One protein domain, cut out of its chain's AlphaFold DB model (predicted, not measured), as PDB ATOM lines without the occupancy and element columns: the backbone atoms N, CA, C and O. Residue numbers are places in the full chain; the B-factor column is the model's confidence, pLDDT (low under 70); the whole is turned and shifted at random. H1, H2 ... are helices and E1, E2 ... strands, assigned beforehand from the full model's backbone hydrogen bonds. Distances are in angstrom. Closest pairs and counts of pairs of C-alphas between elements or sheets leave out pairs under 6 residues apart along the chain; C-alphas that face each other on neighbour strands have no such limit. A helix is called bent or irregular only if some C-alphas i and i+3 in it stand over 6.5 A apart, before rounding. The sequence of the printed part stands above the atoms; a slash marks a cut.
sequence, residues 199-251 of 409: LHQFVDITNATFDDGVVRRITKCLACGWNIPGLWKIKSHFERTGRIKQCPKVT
ATOM      1  N   LEU A 199     305.159 165.790 309.310       80.38
ATOM      2  CA  LEU A 199     305.667 164.415 309.392       80.38
ATOM      3  C   LEU A 199     304.691 163.381 308.819       80.38
ATOM      4  O   LEU A 199     305.129 162.347 308.323       80.38
ATOM      5  N   HIS A 200     303.383 163.657 308.840       84.00
ATOM      6  CA  HIS A 200     302.380 162.742 308.288       84.00
ATOM      7  C   HIS A 200     302.463 162.645 306.759       84.00
ATOM      8  O   HIS A 200     301.880 161.735 306.179       84.00
ATOM      9  N   GLN A 201     303.195 163.540 306.086       85.12
ATOM     10  CA  GLN A 201     303.411 163.418 304.644       85.12
ATOM     11  C   GLN A 201     304.266 162.194 304.283       85.12
ATOM     12  O   GLN A 201     304.188 161.718 303.162       85.12
ATOM     13  N   PHE A 202     305.049 161.669 305.232       88.56
ATOM     14  CA  PHE A 202     305.995 160.573 305.004       88.56
ATOM     15  C   PHE A 202     305.513 159.213 305.513       88.56
ATOM     16  O   PHE A 202     306.208 158.209 305.352       88.56
ATOM     17  N   VAL A 203     304.364 159.184 306.185       89.00
ATOM     18  CA  VAL A 203     303.827 157.980 306.811       89.00
ATOM     19  C   VAL A 203     302.347 157.827 306.540       89.00
ATOM     20  O   VAL A 203     301.615 158.797 306.338       89.00
ATOM     21  N   ASP A 204     301.927 156.580 306.620       88.19
ATOM     22  CA  ASP A 204     300.542 156.182 306.721       88.19
ATOM     23  C   ASP A 204     300.254 155.737 308.161       88.19
ATOM     24  O   ASP A 204     301.056 155.035 308.781       88.19
ATOM     25  N   ILE A 205     299.137 156.195 308.718       86.06
ATOM     26  CA  ILE A 205     298.724 155.868 310.083       86.06
ATOM     27  C   ILE A 205     297.459 155.038 309.968       86.06
ATOM     28  O   ILE A 205     296.371 155.574 309.758       86.06
ATOM     29  N   THR A 206     297.615 153.733 310.133       83.31
ATOM     30  CA  THR A 206     296.535 152.758 309.995       83.31
ATOM     31  C   THR A 206     296.373 151.955 311.272       83.31
ATOM     32  O   THR A 206     297.244 151.927 312.143       83.31
ATOM     33  N   ASN A 207     295.213 151.330 311.418       82.25
ATOM     34  CA  ASN A 207     294.976 150.362 312.474       82.25
ATOM     35  C   ASN A 207     295.337 148.979 311.928       82.25
ATOM     36  O   ASN A 207     294.858 148.610 310.858       82.25
ATOM     37  N   ALA A 208     296.172 148.236 312.648       77.94
ATOM     38  CA  ALA A 208     296.490 146.850 312.336       77.94
ATOM     39  C   ALA A 208     296.032 145.947 313.479       77.94
ATOM     40  O   ALA A 208     296.241 146.266 314.652       77.94
ATOM     41  N   THR A 209     295.411 144.831 313.115       78.75
ATOM     42  CA  THR A 209     295.069 143.751 314.039       78.75
ATOM     43  C   THR A 209     296.267 142.819 314.140       78.75
ATOM     44  O   THR A 209     296.817 142.416 313.118       78.75
ATOM     45  N   PHE A 210     296.693 142.526 315.361       78.12
ATOM     46  CA  PHE A 210     297.801 141.616 315.641       78.12
ATOM     47  C   PHE A 210     297.266 140.220 315.988       78.12
ATOM     48  O   PHE A 210     296.064 140.053 316.188       78.12
ATOM     49  N   ASP A 211     298.152 139.225 316.068       77.19
ATOM     50  CA  ASP A 211     297.791 137.820 316.339       77.19
ATOM     51  C   ASP A 211     297.075 137.623 317.688       77.19
ATOM     52  O   ASP A 211     296.335 136.664 317.881       77.19
ATOM     53  N   ASP A 212     297.247 138.571 318.610       80.88
ATOM     54  CA  ASP A 212     296.540 138.650 319.892       80.88
ATOM     55  C   ASP A 212     295.110 139.222 319.777       80.88
ATOM     56  O   ASP A 212     294.436 139.429 320.785       80.88
ATOM     57  N   GLY A 213     294.646 139.517 318.559       79.25
ATOM     58  CA  GLY A 213     293.353 140.142 318.282       79.25
ATOM     59  C   GLY A 213     293.289 141.630 318.637       79.25
ATOM     60  O   GLY A 213     292.251 142.265 318.434       79.25
ATOM     61  N   VAL A 214     294.374 142.225 319.144       80.31
ATOM     62  CA  VAL A 214     294.394 143.625 319.561       80.31
ATOM     63  C   VAL A 214     294.626 144.515 318.349       80.31
ATOM     64  O   VAL A 214     295.627 144.410 317.638       80.31
ATOM     65  N   VAL A 215     293.712 145.460 318.144       79.56
ATOM     66  CA  VAL A 215     293.873 146.512 317.142       79.56
ATOM     67  C   VAL A 215     294.795 147.586 317.707       79.56
ATOM     68  O   VAL A 215     294.445 148.282 318.661       79.56
ATOM     69  N   ARG A 216     295.974 147.753 317.104       79.88
ATOM     70  CA  ARG A 216     296.904 148.832 317.457       79.88
ATOM     71  C   ARG A 216     297.067 149.788 316.290       79.88
ATOM     72  O   ARG A 216     297.083 149.398 315.123       79.88
ATOM     73  N   ARG A 217     297.239 151.065 316.618       82.00
ATOM     74  CA  ARG A 217     297.604 152.083 315.637       82.00
ATOM     75  C   ARG A 217     299.070 151.894 315.253       82.00
ATOM     76  O   ARG A 217     299.952 152.034 316.099       82.00
ATOM     77  N   ILE A 218     299.322 151.617 313.982       83.81
ATOM     78  CA  ILE A 218     300.656 151.493 313.404       83.81
ATOM     79  C   ILE A 218     300.995 152.740 312.588       83.81
ATOM     80  O   ILE A 218     300.130 153.385 312.000       83.81
ATOM     81  N   THR A 219     302.274 153.107 312.583       88.56
ATOM     82  CA  THR A 219     302.800 154.175 311.727       88.56
ATOM     83  C   THR A 219     303.685 153.530 310.673       88.56
ATOM     84  O   THR A 219     304.788 153.105 310.987       88.56
ATOM     85  N   LYS A 220     303.224 153.424 309.432       89.81
ATOM     86  CA  LYS A 220     303.962 152.805 308.327       89.81
ATOM     87  C   LYS A 220     304.743 153.872 307.558       89.81
ATOM     88  O   LYS A 220     304.168 154.878 307.158       89.81
ATOM     89  N   CYS A 221     306.036 153.663 307.321       89.75
ATOM     90  CA  CYS A 221     306.829 154.507 306.423       89.75
ATOM     91  C   CYS A 221     306.321 154.382 304.981       89.75
ATOM     92  O   CYS A 221     306.292 153.272 304.469       89.75
ATOM     93  N   LEU A 222     305.981 155.475 304.295       90.88
ATOM     94  CA  LEU A 222     305.550 155.403 302.888       90.88
ATOM     95  C   LEU A 222     306.697 155.053 301.927       90.88
ATOM     96  O   LEU A 222     306.455 154.531 300.852       90.88
ATOM     97  N   ALA A 223     307.955 155.307 302.301       89.12
ATOM     98  CA  ALA A 223     309.087 155.025 301.420       89.12
ATOM     99  C   ALA A 223     309.447 153.529 301.377       89.12
ATOM    100  O   ALA A 223     309.653 152.974 300.306       89.12
ATOM    101  N   CYS A 224     309.545 152.865 302.537       85.88
ATOM    102  CA  CYS A 224     309.945 151.448 302.622       85.88
ATOM    103  C   CYS A 224     308.862 150.513 303.174       85.88
ATOM    104  O   CYS A 224     309.072 149.305 303.274       85.88
ATOM    105  N   GLY A 225     307.730 151.068 303.607       85.94
ATOM    106  CA  GLY A 225     306.614 150.317 304.162       85.94
ATOM    107  C   GLY A 225     306.903 149.598 305.481       85.94
ATOM    108  O   GLY A 225     306.197 148.643 305.802       85.94
ATOM    109  N   TRP A 226     307.935 150.009 306.227       85.50
ATOM    110  CA  TRP A 226     308.235 149.483 307.563       85.50
ATOM    111  C   TRP A 226     307.324 150.118 308.624       85.50
ATOM    112  O   TRP A 226     307.089 151.328 308.611       85.50
ATOM    113  N   ASN A 227     306.835 149.301 309.559       86.06
ATOM    114  CA  ASN A 227     306.095 149.742 310.738       86.06
ATOM    115  C   ASN A 227     307.038 150.373 311.770       86.06
ATOM    116  O   ASN A 227     307.876 149.711 312.380       86.06
ATOM    117  N   ILE A 228     306.862 151.669 311.987       82.56
ATOM    118  CA  ILE A 228     307.569 152.478 312.967       82.56
ATOM    119  C   ILE A 228     306.752 152.473 314.276       82.56
ATOM    120  O   ILE A 228     305.546 152.736 314.231       82.56
ATOM    121  N   PRO A 229     307.376 152.267 315.455       71.69
ATOM    122  CA  PRO A 229     306.711 152.263 316.772       71.69
ATOM    123  C   PRO A 229     306.083 153.599 317.225       71.69
ATOM    124  O   PRO A 229     305.812 153.790 318.408       71.69
ATOM    125  N   GLY A 230     305.909 154.556 316.314       75.94
ATOM    126  CA  GLY A 230     305.342 155.873 316.574       75.94
ATOM    127  C   GLY A 230     306.017 156.977 315.764       75.94
ATOM    128  O   GLY A 230     307.183 156.883 315.379       75.94
ATOM    129  N   LEU A 231     305.286 158.074 315.553       77.75
ATOM    130  CA  LEU A 231     305.749 159.235 314.783       77.75
ATOM    131  C   LEU A 231     307.048 159.853 315.308       77.75
ATOM    132  O   LEU A 231     307.787 160.452 314.541       77.75
ATOM    133  N   TRP A 232     307.347 159.725 316.597       75.31
ATOM    134  CA  TRP A 232     308.555 160.291 317.195       75.31
ATOM    135  C   TRP A 232     309.841 159.576 316.742       75.31
ATOM    136  O   TRP A 232     310.886 160.215 316.653       75.31
ATOM    137  N   LYS A 233     309.770 158.291 316.354       78.00
ATOM    138  CA  LYS A 233     310.907 157.531 315.796       78.00
ATOM    139  C   LYS A 233     311.101 157.726 314.292       78.00
ATOM    140  O   LYS A 233     312.063 157.209 313.732       78.00
ATOM    141  N   ILE A 234     310.215 158.470 313.626       80.56
ATOM    142  CA  ILE A 234     310.274 158.665 312.173       80.56
ATOM    143  C   ILE A 234     311.601 159.292 311.734       80.56
ATOM    144  O   ILE A 234     312.193 158.883 310.741       80.56
ATOM    145  N   LYS A 235     312.104 160.252 312.515       79.44
ATOM    146  CA  LYS A 235     313.348 160.957 312.216       79.44
ATOM    147  C   LYS A 235     314.532 159.996 312.282       79.44
ATOM    148  O   LYS A 235     315.279 159.912 311.321       79.44
ATOM    149  N   SER A 236     314.626 159.196 313.342       80.44
ATOM    150  CA  SER A 236     315.657 158.159 313.506       80.44
ATOM    151  C   SER A 236     315.559 157.021 312.486       80.44
ATOM    152  O   SER A 236     316.532 156.316 312.260       80.44
ATOM    153  N   HIS A 237     314.389 156.807 311.876       85.50
ATOM    154  CA  HIS A 237     314.234 155.858 310.774       85.50
ATOM    155  C   HIS A 237     314.825 156.402 309.458       85.50
ATOM    156  O   HIS A 237     315.395 155.647 308.669       85.50
ATOM    157  N   PHE A 238     314.711 157.710 309.218       83.31
ATOM    158  CA  PHE A 238     315.223 158.354 308.006       83.31
ATOM    159  C   PHE A 238     316.672 158.835 308.124       83.31
ATOM    160  O   PHE A 238     317.403 158.820 307.135       83.31
ATOM    161  N   GLU A 239     317.097 159.253 309.311       75.12
ATOM    162  CA  GLU A 239     318.464 159.667 309.607       75.12
ATOM    163  C   GLU A 239     319.264 158.465 310.105       75.12
ATOM    164  O   GLU A 239     318.857 157.768 311.031       75.12
ATOM    165  N   ARG A 240     320.429 158.216 309.504       65.88
ATOM    166  CA  ARG A 240     321.346 157.169 309.959       65.88
ATOM    167  C   ARG A 240     321.887 157.527 311.349       65.88
ATOM    168  O   ARG A 240     322.879 158.238 311.463       65.88
ATOM    169  N   THR A 241     321.252 157.031 312.408       54.50
ATOM    170  CA  THR A 241     321.720 157.209 313.791       54.50
ATOM    171  C   THR A 241     322.314 155.908 314.328       54.50
ATOM    172  O   THR A 241     321.586 154.981 314.695       54.50
ATOM    173  N   GLY A 242     323.647 155.833 314.392       58.25
ATOM    174  CA  GLY A 242     324.369 154.733 315.037       58.25
ATOM    175  C   GLY A 242     324.048 153.350 314.452       58.25
ATOM    176  O   GLY A 242     324.388 153.066 313.307       58.25
ATOM    177  N   ARG A 243     323.418 152.480 315.261       53.12
ATOM    178  CA  ARG A 243     323.121 151.066 314.938       53.12
ATOM    179  C   ARG A 243     321.835 150.844 314.123       53.12
ATOM    180  O   ARG A 243     321.574 149.713 313.721       53.12
ATOM    181  N   ILE A 244     321.014 151.872 313.901       57.97
ATOM    182  CA  ILE A 244     319.735 151.737 313.184       57.97
ATOM    183  C   ILE A 244     319.987 151.874 311.678       57.97
ATOM    184  O   ILE A 244     320.541 152.877 311.227       57.97
ATOM    185  N   LYS A 245     319.578 150.865 310.893       65.50
ATOM    186  CA  LYS A 245     319.623 150.942 309.427       65.50
ATOM    187  C   LYS A 245     318.681 152.052 308.958       65.50
ATOM    188  O   LYS A 245     317.499 152.052 309.297       65.50
ATOM    189  N   GLN A 246     319.228 152.978 308.178       79.69
ATOM    190  CA  GLN A 246     318.461 154.002 307.479       79.69
ATOM    191  C   GLN A 246     317.399 153.346 306.588       79.69
ATOM    192  O   GLN A 246     317.619 152.261 306.046       79.69
ATOM    193  N   CYS A 247     316.255 154.011 306.428       85.75
ATOM    194  CA  CYS A 247     315.229 153.627 305.467       85.75
ATOM    195  C   CYS A 247     315.850 153.324 304.086       85.75
ATOM    196  O   CYS A 247     316.420 154.228 303.480       85.75
ATOM    197  N   PRO A 248     315.717 152.096 303.549       80.56
ATOM    198  CA  PRO A 248     316.425 151.696 302.329       80.56
ATOM    199  C   PRO A 248     315.930 152.438 301.081       80.56
ATOM    200  O   PRO A 248     316.702 152.692 300.165       80.56
ATOM    201  N   LYS A 249     314.652 152.828 301.063       86.44
ATOM    202  CA  LYS A 249     314.005 153.514 299.938       86.44
ATOM    203  C   LYS A 249     313.862 155.035 300.157       86.44
ATOM    204  O   LYS A 249     313.088 155.684 299.464       86.44
ATOM    205  N   VAL A 250     314.548 155.628 301.149       87.62
ATOM    206  CA  VAL A 250     314.452 157.085 301.380       87.62
ATOM    207  C   VAL A 250     315.174 157.851 300.279       87.62
ATOM    208  O   VAL A 250     316.250 157.447 299.849       87.62
ATOM    209  N   THR A 251     314.602 158.972 299.845       89.25
ATOM    210  CA  THR A 251     315.208 159.842 298.834       89.25
ATOM    211  C   THR A 251     315.767 161.120 299.450       89.25
ATOM    212  O   THR A 251     315.344 161.558 300.526       89.25
TER     213      THR A 251
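Overview. This is residues 199 to 251 of the 409 residues of an uncharacterized protein of Leersia perrieri (UniProt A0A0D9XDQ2). A hairpin of two long strands, E1 and E2, reaches from its turn at one end of the domain to a small head of two short helices and loops at the other. H1 is at the start of E1, H2 is near the end of E2 away from the turn, and an unnamed stretch, residues 239 to 251, forms a loop after H2. The printed part has 53 residues, with H1, E1, E2 and H2 in that order along the chain; E1 and E2 make an antiparallel sheet. The class is mixed, helices and strands, with under half of the residues in named elements. The whole is only just compact, close to loose, with a radius of gyration of the C-alphas of 11.7 A and spans of 34 by 24 by 18 A.

Along the chain. E1, residues 203 to 209, measures 18.2 A from first to last C-alpha, and E2, residues 215 to 221, measures 18.6 A. H1, residues 199 to 202, begins at C-alpha 199 (305.667, 164.415, 309.392). H2, residues 231 to 238, is 11.7 A long and ends at C-alpha 238 (315.223, 158.354, 308.006). H2 is irregular, but only just: C-alphas 232 and 235 are 6.9 A apart.

Arrangement. E1 and E2 form a hairpin, antiparallel at 151 degrees, with N 218 and O 206 at 2.8 A and N 208 and O 216 at 2.9 A, within hydrogen-bond range. Residues 219 to 220 of E2 also pair antiparallel with residues 227 to 228. The closest C-alphas of E2 and H2, those of Thr 219 and Leu 231, are 6.6 A apart. E1 and H2 are only just apart, at 8.3 A between closest C-alphas. H1 and H2 are close but not clearly touching, the closest C-alphas being those of Leu 199 and Leu 231, at 7.5 A. In H2, 2 of 4 O i to N i+4 pairs are within hydrogen-bond range; H1 is too short for such a pair.

Size, cuts and confidence. The C-alphas farthest apart, those of Gly 213 and Thr 251, are 35.3 A apart. The printed part has no cut. The links H1 to E1 and E1 to E2 are tight, and E2 to H2 is short. The mean pLDDT of the printed part is 80.1, with residues 240 to 245 under 70.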